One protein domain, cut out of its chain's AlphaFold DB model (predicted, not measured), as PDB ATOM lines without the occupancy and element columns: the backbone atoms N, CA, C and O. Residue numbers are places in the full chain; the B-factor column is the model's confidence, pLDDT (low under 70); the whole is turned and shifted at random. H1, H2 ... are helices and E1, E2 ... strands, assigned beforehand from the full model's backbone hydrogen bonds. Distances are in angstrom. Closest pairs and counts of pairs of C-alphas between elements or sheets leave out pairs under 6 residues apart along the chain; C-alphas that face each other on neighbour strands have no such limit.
ATOM      1  N   HIS A   7      14.399 -90.761   1.902       71.44
ATOM      2  CA  HIS A   7      14.307 -92.064   2.559       71.44
ATOM      3  C   HIS A   7      13.039 -92.831   2.170       71.44
ATOM      4  O   HIS A   7      13.104 -94.035   1.912       71.44
ATOM      5  N   GLU A   8      11.901 -92.142   2.072       75.69
ATOM      6  CA  GLU A   8      10.638 -92.732   1.616       75.69
ATOM      7  C   GLU A   8      10.745 -93.180   0.150       75.69
ATOM      8  O   GLU A   8      10.342 -94.292  -0.200       75.69
ATOM      9  N   THR A   9      11.399 -92.367  -0.687       83.44
ATOM     10  CA  THR A   9      11.640 -92.675  -2.107       83.44
ATOM     11  C   THR A   9      12.546 -93.896  -2.277       83.44
ATOM     12  O   THR A   9      12.236 -94.793  -3.063       83.44
ATOM     13  N   VAL A  10      13.635 -93.980  -1.502       92.00
ATOM     14  CA  VAL A  10      14.549 -95.134  -1.513       92.00
ATOM     15  C   VAL A  10      13.822 -96.400  -1.073       92.00
ATOM     16  O   VAL A  10      13.933 -97.428  -1.741       92.00
ATOM     17  N   SER A  11      13.052 -96.343   0.017       91.75
ATOM     18  CA  SER A  11      12.280 -97.500   0.479       91.75
ATOM     19  C   SER A  11      11.280 -97.962  -0.583       91.75
ATOM     20  O   SER A  11      11.211 -99.158  -0.870       91.75
ATOM     21  N   GLY A  12      10.552 -97.026  -1.201       91.62
ATOM     22  CA  GLY A  12       9.610 -97.315  -2.281       91.62
ATOM     23  C   GLY A  12      10.283 -97.990  -3.476       91.62
ATOM     24  O   GLY A  12       9.817 -99.031  -3.938       91.62
ATOM     25  N   LEU A  13      11.431 -97.464  -3.910       93.50
ATOM     26  CA  LEU A  13      12.210 -98.047  -4.998       93.50
ATOM     27  C   LEU A  13      12.677 -99.463  -4.665       93.50
ATOM     28  O   LEU A  13      12.527-100.357  -5.492       93.50
ATOM     29  N   LEU A  14      13.228 -99.702  -3.472       96.12
ATOM     30  CA  LEU A  14      13.752-101.020  -3.098       96.12
ATOM     31  C   LEU A  14      12.650-102.075  -2.974       96.12
ATOM     32  O   LEU A  14      12.841-103.206  -3.420       96.12
ATOM     33  N   SER A  15      11.496-101.705  -2.412       95.38
ATOM     34  CA  SER A  15      10.304-102.561  -2.401       95.38
ATOM     35  C   SER A  15       9.829-102.897  -3.813       95.38
ATOM     36  O   SER A  15       9.338-103.997  -4.053       95.38
ATOM     37  N   HIS A  16      10.006-101.971  -4.755       94.69
ATOM     38  CA  HIS A  16       9.622-102.168  -6.146       94.69
ATOM     39  C   HIS A  16      10.660-102.947  -6.964       94.69
ATOM     40  O   HIS A  16      10.300-103.727  -7.846       94.69
ATOM     41  N   LEU A  17      11.947-102.791  -6.662       96.00
ATOM     42  CA  LEU A  17      13.043-103.499  -7.319       96.00
ATOM     43  C   LEU A  17      13.083-104.976  -6.927       96.00
ATOM     44  O   LEU A  17      13.297-105.826  -7.782       96.00
ATOM     45  N   GLU A  18      12.837-105.305  -5.659       97.38
ATOM     46  CA  GLU A  18      12.957-106.669  -5.132       97.38
ATOM     47  C   GLU A  18      12.204-107.768  -5.907       97.38
ATOM     48  O   GLU A  18      12.825-108.798  -6.186       97.38
ATOM     49  N   PRO A  19      10.923-107.610  -6.301       96.81
ATOM     50  CA  PRO A  19      10.237-108.629  -7.099       96.81
ATOM     51  C   PRO A  19      10.790-108.777  -8.526       96.81
ATOM     52  O   PRO A  19      10.495-109.773  -9.182       96.81
ATOM     53  N   ARG A  20      11.564-107.802  -9.021       95.75
ATOM     54  CA  ARG A  20      12.138-107.781 -10.379       95.75
ATOM     55  C   ARG A  20      13.580-108.270 -10.400       95.75
ATOM     56  O   ARG A  20      13.983-108.965 -11.323       95.75
ATOM     57  N   ASP A  21      14.343-107.896  -9.380       96.88
ATOM     58  CA  ASP A  21      15.752-108.224  -9.222       96.88
ATOM     59  C   ASP A  21      16.114-108.251  -7.733       96.88
ATOM     60  O   ASP A  21      16.508-107.259  -7.106       96.88
ATOM     61  N   ARG A  22      15.931-109.436  -7.150       96.44
ATOM     62  CA  ARG A  22      16.140-109.675  -5.722       96.44
ATOM     63  C   ARG A  22      17.588-109.431  -5.300       96.44
ATOM     64  O   ARG A  22      17.821-108.901  -4.212       96.44
ATOM     65  N   GLU A  23      18.549-109.814  -6.136       95.62
ATOM     66  CA  GLU A  23      19.972-109.663  -5.828       95.62
ATOM     67  C   GLU A  23      20.387-108.191  -5.887       95.62
ATOM     68  O   GLU A  23      21.049-107.721  -4.959       95.62
ATOM     69  N   ALA A  24      19.928-107.428  -6.884       96.25
ATOM     70  CA  ALA A  24      20.169-105.988  -6.945       96.25
ATOM     71  C   ALA A  24      19.552-105.248  -5.748       96.25
ATOM     72  O   ALA A  24      20.233-104.451  -5.102       96.25
ATOM     73  N   ALA A  25      18.301-105.554  -5.381       97.25
ATOM     74  CA  ALA A  25      17.656-104.949  -4.214       97.25
ATOM     75  C   ALA A  25      18.390-105.288  -2.905       97.25
ATOM     76  O   ALA A  25      18.580-104.428  -2.042       97.25
ATOM     77  N   ARG A  26      18.839-106.540  -2.748       96.25
ATOM     78  CA  ARG A  26      19.649-106.961  -1.597       96.25
ATOM     79  C   ARG A  26      20.999-106.246  -1.568       96.25
ATOM     80  O   ARG A  26      21.430-105.821  -0.497       96.25
ATOM     81  N   PHE A  27      21.643-106.082  -2.720       97.00
ATOM     82  CA  PHE A  27      22.919-105.387  -2.824       97.00
ATOM     83  C   PHE A  27      22.795-103.894  -2.495       97.00
ATOM     84  O   PHE A  27      23.587-103.380  -1.712       97.00
ATOM     85  N   ALA A  28      21.759-103.212  -2.986       96.88
ATOM     86  CA  ALA A  28      21.491-101.816  -2.643       96.88
ATOM     87  C   ALA A  28      21.309-101.618  -1.127       96.88
ATOM     88  O   ALA A  28      21.915-100.722  -0.539       96.88
ATOM     89  N   ARG A  29      20.541-102.500  -0.468       96.81
ATOM     90  CA  ARG A  29      20.382-102.486   1.000       96.81
ATOM     91  C   ARG A  29      21.709-102.677   1.724       96.81
ATOM     92  O   ARG A  29      21.963-102.005   2.718       96.81
ATOM     93  N   LEU A  30      22.553-103.575   1.221       96.25
ATOM     94  CA  LEU A  30      23.872-103.830   1.785       96.25
ATOM     95  C   LEU A  30      24.792-102.604   1.663       96.25
ATOM     96  O   LEU A  30      25.475-102.273   2.629       96.25
ATOM     97  N   LEU A  31      24.783-101.901   0.525       96.06
ATOM     98  CA  LEU A  31      25.555-100.664   0.341       96.06
ATOM     99  C   LEU A  31      25.100 -99.564   1.306       96.06
ATOM    100  O   LEU A  31      25.934 -98.979   1.995       96.06
ATOM    101  N   LEU A  32      23.787 -99.344   1.419       96.00
ATOM    102  CA  LEU A  32      23.202 -98.384   2.363       96.00
ATOM    103  C   LEU A  32      23.585 -98.708   3.813       96.00
ATOM    104  O   LEU A  32      24.065 -97.841   4.539       96.00
ATOM    105  N   ALA A  33      23.455 -99.974   4.220       95.31
ATOM    106  CA  ALA A  33      23.871-100.432   5.548       95.31
ATOM    107  C   ALA A  33      25.389-100.292   5.784       95.31
ATOM    108  O   ALA A  33      25.826-100.178   6.925       95.31
ATOM    109  N   SER A  34      26.187-100.276   4.713       93.69
ATOM    110  CA  SER A  34      27.642-100.077   4.748       93.69
ATOM    111  C   SER A  34      28.057 -98.598   4.693       93.69
ATOM    112  O   SER A  34      29.245 -98.310   4.532       93.69
ATOM    113  N   GLY A  35      27.098 -97.670   4.796       94.88
ATOM    114  CA  GLY A  35      27.340 -96.228   4.845       94.88
ATOM    115  C   GLY A  35      27.548 -95.559   3.486       94.88
ATOM    116  O   GLY A  35      28.111 -94.471   3.443       94.88
ATOM    117  N   TRP A  36      27.139 -96.188   2.378       95.56
ATOM    118  CA  TRP A  36      27.123 -95.509   1.078       95.56
ATOM    119  C   TRP A  36      26.075 -94.396   1.063       95.56
ATOM    120  O   TRP A  36      24.955 -94.576   1.547       95.56
ATOM    121  N   GLU A  37      26.429 -93.263   0.470       96.06
ATOM    122  CA  GLU A  37      25.570 -92.085   0.411       96.06
ATOM    123  C   GLU A  37      24.598 -92.176  -0.764       96.06
ATOM    124  O   GLU A  37      24.972 -92.577  -1.867       96.06
ATOM    125  N   VAL A  38      23.346 -91.769  -0.546       96.06
ATOM    126  CA  VAL A  38      22.364 -91.605  -1.625       96.06
ATOM    127  C   VAL A  38      22.653 -90.290  -2.340       96.06
ATOM    128  O   VAL A  38      22.464 -89.220  -1.768       96.06
ATOM    129  N   ILE A  39      23.074 -90.362  -3.600       95.69
ATOM    130  CA  ILE A  39      23.344 -89.176  -4.424       95.69
ATOM    131  C   ILE A  39      22.078 -88.718  -5.136       95.69
ATOM    132  O   ILE A  39      21.759 -87.532  -5.159       95.69
ATOM    133  N   THR A  40      21.342 -89.665  -5.716       93.62
ATOM    134  CA  THR A  40      20.024 -89.402  -6.297       93.62
ATOM    135  C   THR A  40      19.102 -90.583  -6.059       93.62
ATOM    136  O   THR A  40      19.522 -91.738  -6.104       93.62
ATOM    137  N   CYS A  41      17.827 -90.292  -5.833       94.19
ATOM    138  CA  CYS A  41      16.765 -91.282  -5.863       94.19
ATOM    139  C   CYS A  41      15.517 -90.624  -6.443       94.19
ATOM    140  O   CYS A  41      15.114 -89.557  -5.983       94.19
ATOM    141  N   TRP A  42      14.943 -91.221  -7.481       88.88
ATOM    142  CA  TRP A  42      13.730 -90.709  -8.104       88.88
ATOM    143  C   TRP A  42      12.911 -91.833  -8.742       88.88
ATOM    144  O   TRP A  42      13.434 -92.888  -9.106       88.88
ATOM    145  N   GLY A  43      11.610 -91.583  -8.865       86.69
ATOM    146  CA  GLY A  43      10.607 -92.553  -9.296       86.69
ATOM    147  C   GLY A  43       9.418 -92.601  -8.320       86.69
ATOM    148  O   GLY A  43       9.505 -92.021  -7.235       86.69
ATOM    149  N   PRO A  44       8.301 -93.247  -8.695       86.38
ATOM    150  CA  PRO A  44       8.006 -93.701 -10.051       86.38
ATOM    151  C   PRO A  44       7.736 -92.498 -10.960       86.38
ATOM    152  O   PRO A  44       7.008 -91.579 -10.589       86.38
ATOM    153  N   VAL A  45       8.283 -92.507 -12.176       84.62
ATOM    154  CA  VAL A  45       7.821 -91.607 -13.249       84.62
ATOM    155  C   VAL A  45       6.987 -92.385 -14.270       84.62
ATOM    156  O   VAL A  45       6.674 -93.562 -14.067       84.62
ATOM    157  N   GLN A  46       6.580 -91.728 -15.363       85.12
ATOM    158  CA  GLN A  46       5.825 -92.381 -16.432       85.12
ATOM    159  C   GLN A  46       6.494 -93.688 -16.868       85.12
ATOM    160  O   GLN A  46       7.712 -93.759 -17.007       85.12
ATOM    161  N   MET A  47       5.665 -94.701 -17.120       87.19
ATOM    162  CA  MET A  47       6.102 -96.031 -17.549       87.19
ATOM    163  C   MET A  47       6.951 -96.792 -16.522       87.19
ATOM    164  O   MET A  47       7.778 -97.599 -16.918       87.19
ATOM    165  N   ASP A  48       6.738 -96.585 -15.223       89.44
ATOM    166  CA  ASP A  48       7.396 -97.376 -14.176       89.44
ATOM    167  C   ASP A  48       8.930 -97.284 -14.203       89.44
ATOM    168  O   ASP A  48       9.640 -98.288 -14.121       89.44
ATOM    169  N   VAL A  49       9.437 -96.060 -14.373       90.44
ATOM    170  CA  VAL A  49      10.876 -95.790 -14.360       90.44
ATOM    171  C   VAL A  49      11.309 -95.302 -12.979       90.44
ATOM    172  O   VAL A  49      10.697 -94.394 -12.405       90.44
ATOM    173  N   TRP A  50      12.377 -95.913 -12.473       94.38
ATOM    174  CA  TRP A  50      12.985 -95.641 -11.174       94.38
ATOM    175  C   TRP A  50      14.505 -95.627 -11.296       94.38
ATOM    176  O   TRP A  50      15.072 -96.413 -12.055       94.38
ATOM    177  N   ALA A  51      15.178 -94.797 -10.503       95.06
ATOM    178  CA  ALA A  51      16.627 -94.867 -10.370       95.06
ATOM    179  C   ALA A  51      17.100 -94.515  -8.957       95.06
ATOM    180  O   ALA A  51      16.589 -93.598  -8.311       95.06
ATOM    181  N   LEU A  52      18.119 -95.244  -8.508       96.81
ATOM    182  CA  LEU A  52      18.878 -94.991  -7.289       96.81
ATOM    183  C   LEU A  52      20.359 -94.945  -7.654       96.81
ATOM    184  O   LEU A  52      20.883 -95.916  -8.195       96.81
ATOM    185  N   GLU A  53      21.039 -93.847  -7.335       97.56
ATOM    186  CA  GLU A  53      22.497 -93.745  -7.411       97.56
ATOM    187  C   GLU A  53      23.067 -93.609  -5.999       97.56
ATOM    188  O   GLU A  53      22.720 -92.679  -5.266       97.56
ATOM    189  N   LEU A  54      23.951 -94.537  -5.638       97.38
ATOM    190  CA  LEU A  54      24.720 -94.529  -4.400       97.38
ATOM    191  C   LEU A  54      26.181 -94.193  -4.697       97.38
ATOM    192  O   LEU A  54      26.683 -94.556  -5.763       97.38
ATOM    193  N   ALA A  55      26.885 -93.567  -3.759       96.75
ATOM    194  CA  ALA A  55      28.315 -93.315  -3.896       96.75
ATOM    195  C   ALA A  55      29.109 -93.550  -2.611       96.75
ATOM    196  O   ALA A  55      28.589 -93.471  -1.496       96.75
ATOM    197  N   ARG A  56      30.398 -93.824  -2.810       95.38
ATOM    198  CA  ARG A  56      31.443 -93.819  -1.790       95.38
ATOM    199  C   ARG A  56      32.767 -93.491  -2.475       95.38
ATOM    200  O   ARG A  56      33.195 -94.238  -3.353       95.38
ATOM    201  N   GLY A  57      33.390 -92.377  -2.093       92.69
ATOM    202  CA  GLY A  57      34.559 -91.861  -2.813       92.69
ATOM    203  C   GLY A  57      34.229 -91.601  -4.289       92.69
ATOM    204  O   GLY A  57      33.166 -91.061  -4.602       92.69
ATOM    205  N   ASP A  58      35.106 -92.045  -5.189       92.81
ATOM    206  CA  ASP A  58      34.930 -91.905  -6.643       92.81
ATOM    207  C   ASP A  58      34.084 -93.019  -7.280       92.81
ATOM    208  O   ASP A  58      33.841 -93.022  -8.494       92.81
ATOM    209  N   ILE A  59      33.604 -93.970  -6.476       96.31
ATOM    210  CA  ILE A  59      32.784 -95.077  -6.953       96.31
ATOM    211  C   ILE A  59      31.313 -94.710  -6.820       96.31
ATOM    212  O   ILE A  59      30.838 -94.316  -5.751       96.31
ATOM    213  N   ARG A  60      30.562 -94.902  -7.906       97.50
ATOM    214  CA  ARG A  60      29.103 -94.796  -7.912       97.50
ATOM    215  C   ARG A  60      28.460 -96.084  -8.386       97.50
ATOM    216  O   ARG A  60      28.945 -96.720  -9.316       97.50
ATOM    217  N   VAL A  61      27.346 -96.440  -7.766       97.81
ATOM    218  CA  VAL A  61      26.557 -97.621  -8.106       97.81
ATOM    219  C   VAL A  61      25.138 -97.178  -8.413       97.81
ATOM    220  O   VAL A  61      24.479 -96.569  -7.571       97.81
ATOM    221  N   ARG A  62      24.666 -97.487  -9.620       97.94
ATOM    222  CA  ARG A  62      23.304 -97.206 -10.062       97.94
ATOM    223  C   ARG A  62      22.477 -98.486 -10.092       97.94
ATOM    224  O   ARG A  62      22.894 -99.492 -10.663       97.94
ATOM    225  N   PHE A  63      21.268 -98.375  -9.558       97.44
ATOM    226  CA  PHE A  63      20.171 -99.322  -9.691       97.44
ATOM    227  C   PHE A  63      19.066 -98.646 -10.498       97.44
ATOM    228  O   PHE A  63      18.761 -97.474 -10.260       97.44
ATOM    229  N   GLY A  64      18.488 -99.356 -11.462       94.56
ATOM    230  CA  GLY A  64      17.462 -98.811 -12.345       94.56
ATOM    231  C   GLY A  64      16.331 -99.795 -12.576       94.56
ATOM    232  O   GLY A  64      16.545-101.006 -12.596       94.56
ATOM    233  N   ILE A  65      15.131 -99.254 -12.741       95.75
ATOM    234  CA  ILE A  65      14.016 -99.956 -13.360       95.75
ATOM    235  C   ILE A  65      13.603 -99.101 -14.548       95.75
ATOM    236  O   ILE A  65      13.300 -97.923 -14.363       95.75
ATOM    237  N   GLU A  66      13.554 -99.679 -15.741       94.56
ATOM    238  CA  GLU A  66      12.989 -99.043 -16.921       94.56
ATOM    239  C   GLU A  66      11.831 -99.889 -17.452       94.56
ATOM    240  O   GLU A  66      11.971-101.086 -17.704       94.56
ATOM    241  N   ARG A  67      10.651 -99.275 -17.623       93.00
ATOM    242  CA  ARG A  67       9.466 -99.953 -18.190       93.00
ATOM    243  C   ARG A  67       9.089-101.225 -17.425       93.00
ATOM    244  O   ARG A  67       8.616-102.196 -18.012       93.00
ATOM    245  N   GLY A  68       9.294-101.204 -16.107       90.69
ATOM    246  CA  GLY A  68       9.024-102.322 -15.209       90.69
ATOM    247  C   GLY A  68      10.071-103.439 -15.213       90.69
ATOM    248  O   GLY A  68       9.847-104.446 -14.542       90.69
ATOM    249  N   VAL A  69      11.203-103.275 -15.904       94.62
ATOM    250  CA  VAL A  69      12.309-104.242 -15.960       94.62
ATOM    251  C   VAL A  69      13.519-103.686 -15.209       94.62
ATOM    252  O   VAL A  69      13.800-102.501 -15.310       94.62
ATOM    253  N   SER A  70      14.222-104.523 -14.439       96.12
ATOM    254  CA  SER A  70      15.497-104.129 -13.816       96.12
ATOM    255  C   SER A  70      16.558-103.887 -14.892       96.12
ATOM    256  O   SER A  70      16.786-104.757 -15.733       96.12
ATOM    257  N   ASP A  71      17.260-102.758 -14.810       93.19
ATOM    258  CA  ASP A  71      18.425-102.457 -15.658       93.19
ATOM    259  C   ASP A  71      19.700-103.174 -15.160       93.19
ATOM    260  O   ASP A  71      20.790-103.009 -15.717       93.19
ATOM    261  N   GLY A  72      19.587-103.945 -14.074       93.94
ATOM    262  CA  GLY A  72      20.708-104.503 -13.334       93.94
ATOM    263  C   GLY A  72      21.437-103.449 -12.498       93.94
ATOM    264  O   GLY A  72      20.892-102.403 -12.133       93.94
ATOM    265  N   VAL A  73      22.695-103.750 -12.164       97.25
ATOM    266  CA  VAL A  73      23.544-102.886 -11.337       97.25
ATOM    267  C   VAL A  73      24.726-102.391 -12.154       97.25
ATOM    268  O   VAL A  73      25.544-103.183 -12.629       97.25
ATOM    269  N   LEU A  74      24.829-101.074 -12.288       97.75
ATOM    270  CA  LEU A  74      25.877-100.407 -13.046       97.75
ATOM    271  C   LEU A  74      26.862 -99.739 -12.090       97.75
ATOM    272  O   LEU A  74      26.453 -99.021 -11.181       97.75
ATOM    273  N   VAL A  75      28.157 -99.953 -12.305       97.31
ATOM    274  CA  VAL A  75      29.232 -99.369 -11.503       97.31
ATOM    275  C   VAL A  75      29.972 -98.348 -12.352       97.31
ATOM    276  O   VAL A  75      30.386 -98.650 -13.469       97.31
ATOM    277  N   ARG A  76      30.158 -97.146 -11.814       96.88
ATOM    278  CA  ARG A  76      31.025 -96.106 -12.367       96.88
ATOM    279  C   ARG A  76      32.184 -95.868 -11.408       96.88
ATOM    280  O   ARG A  76      31.968 -95.743 -10.208       96.88
ATOM    281  N   HIS A  77      33.389 -95.796 -11.946       93.56
ATOM    282  CA  HIS A  77      34.639 -95.584 -11.218       93.56
ATOM    283  C   HIS A  77      35.625 -94.817 -12.129       93.56
ATOM    284  O   HIS A  77      35.327 -94.636 -13.313       93.56
ATOM    285  N   PRO A  78      36.796 -94.362 -11.644       89.56
ATOM    286  CA  PRO A  78      37.728 -93.569 -12.461       89.56
ATOM    287  C   PRO A  78      38.160 -94.239 -13.777       89.56
ATOM    288  O   PRO A  78      38.327 -93.571 -14.793       89.56
ATOM    289  N   GLY A  79      38.281 -95.569 -13.776       86.69
ATOM    290  CA  GLY A  79      38.653 -96.366 -14.951       86.69
ATOM    291  C   GLY A  79      37.531 -96.609 -15.970       86.69
ATOM    292  O   GLY A  79      37.789 -97.230 -16.998       86.69
ATOM    293  N   GLY A  80      36.297 -96.158 -15.708       92.19
ATOM    294  CA  GLY A  80      35.176 -96.293 -16.636       92.19
ATOM    295  C   GLY A  80      33.849 -96.676 -15.980       92.19
ATOM    296  O   GLY A  80      33.570 -96.372 -14.819       92.19
ATOM    297  N   GLN A  81      32.987 -97.313 -16.771       94.94
ATOM    298  CA  GLN A  81      31.669 -97.763 -16.339       94.94
ATOM    299  C   GLN A  81      31.394 -99.169 -16.865       94.94
ATOM    300  O   GLN A  81      31.551 -99.432 -18.057       94.94
ATOM    301  N   GLU A  82      30.932-100.061 -15.994       95.69
ATOM    302  CA  GLU A  82      30.653-101.452 -16.343       95.69
ATOM    303  C   GLU A  82      29.580-102.081 -15.431       95.69
ATOM    304  O   GLU A  82      29.313-101.572 -14.339       95.69
ATOM    305  N   PRO A  83      28.933-103.185 -15.848       96.69
ATOM    306  CA  PRO A  83      28.018-103.927 -14.984       96.69
ATOM    307  C   PRO A  83      28.740-104.515 -13.767       96.69
ATOM    308  O   PRO A  83      29.838-105.059 -13.899       96.69
TER     309      PRO A  83
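Overview. This is residues 7 to 83 of the 118 residues of an uncharacterized protein of Nocardioides sp. JQ2195 (UniProt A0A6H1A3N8). One twisted sheet of five strands is covered on one face by a helical hairpin, H1 and H2, and its other face is bare. The strands form a meander, each the antiparallel neighbour of the one before; the short last strand E5 lies along one edge, beyond the helices. The printed part has 77 residues, with two named helices and then five named strands along the chain; the sheet's order is E1 E2 E3 E4 E5, all antiparallel. The class is mixed, helices and strands, in two layers, helices on one face of a sheet. The whole is compact, with a radius of gyration of the C-alphas of 11.7 A and spans of 32 by 23 by 20 A.

Arrangement. Start at H1, residues 7 to 17, and go on to H2, residues 22 to 33. They form a helical hairpin and touch, H2 with its residues 24 to 29 alone; the closest C-alphas, of Leu 14 and Ala 25, are 5.7 A apart, at a shallow tilt of 23 degrees, opposite ways. In both helices every O i to N i+4 pair is within hydrogen-bond range. Next come E1, residues 37 to 45, and E2, residues 49 to 56, a hairpin at 178 degrees; look at N 39 and O 53, 2.9 A apart. E3, residues 59 to 66, follows antiparallel to E2, with N 52 and O 63 at 2.9 A. E4, residues 69 to 77, has N 62 and O 74 of its pair with E3 at 2.8 A. E5, residues 80 to 83, stands at 148 degrees to E4, with N 75 and O 82 at 2.8 A. Both helices are on the same face of this sheet. H1 is over E1 and E2 at a height over the sheet of 8.3 A, across the strands at 64 degrees to E1 on the local plane; its closest C-alphas to E1 are those of Val 10 and Cys 41, 6.2 A. H2, at a height of 9.4 A, is over E2 and E3, and only just over E4, on which 3 of its 12 C-alphas fall; it runs slantwise to the strands, at 39 degrees to E3 on the local plane. The closest C-alphas of H2 and E4 are those of Ala 24 and Val 73, 6.3 A. E1 and E4 are apart.

Along the chain. Find C-alpha 7 at (14.307, -92.064, 2.559); from there H1 runs 15.2 A to Leu 17. H2 runs 16.5 A from Arg 22 to Ala 33. E1 begins at C-alpha 37, (25.570, -92.085, 0.411), and is 22.4 A long; E2 is 24.2 A, E3 22.5 A and E4 24.4 A. E5 is 10.6 A and ends at C-alpha 83, (28.018, -103.927, -14.984).

Size, cuts and confidence. The C-alphas farthest apart are those of Gln 46 and Gly 79, 33.1 A. The printed part has no cut, and its six links between named elements are tight. The mean pLDDT of the printed part is 93.7, and no printed residue is under 70.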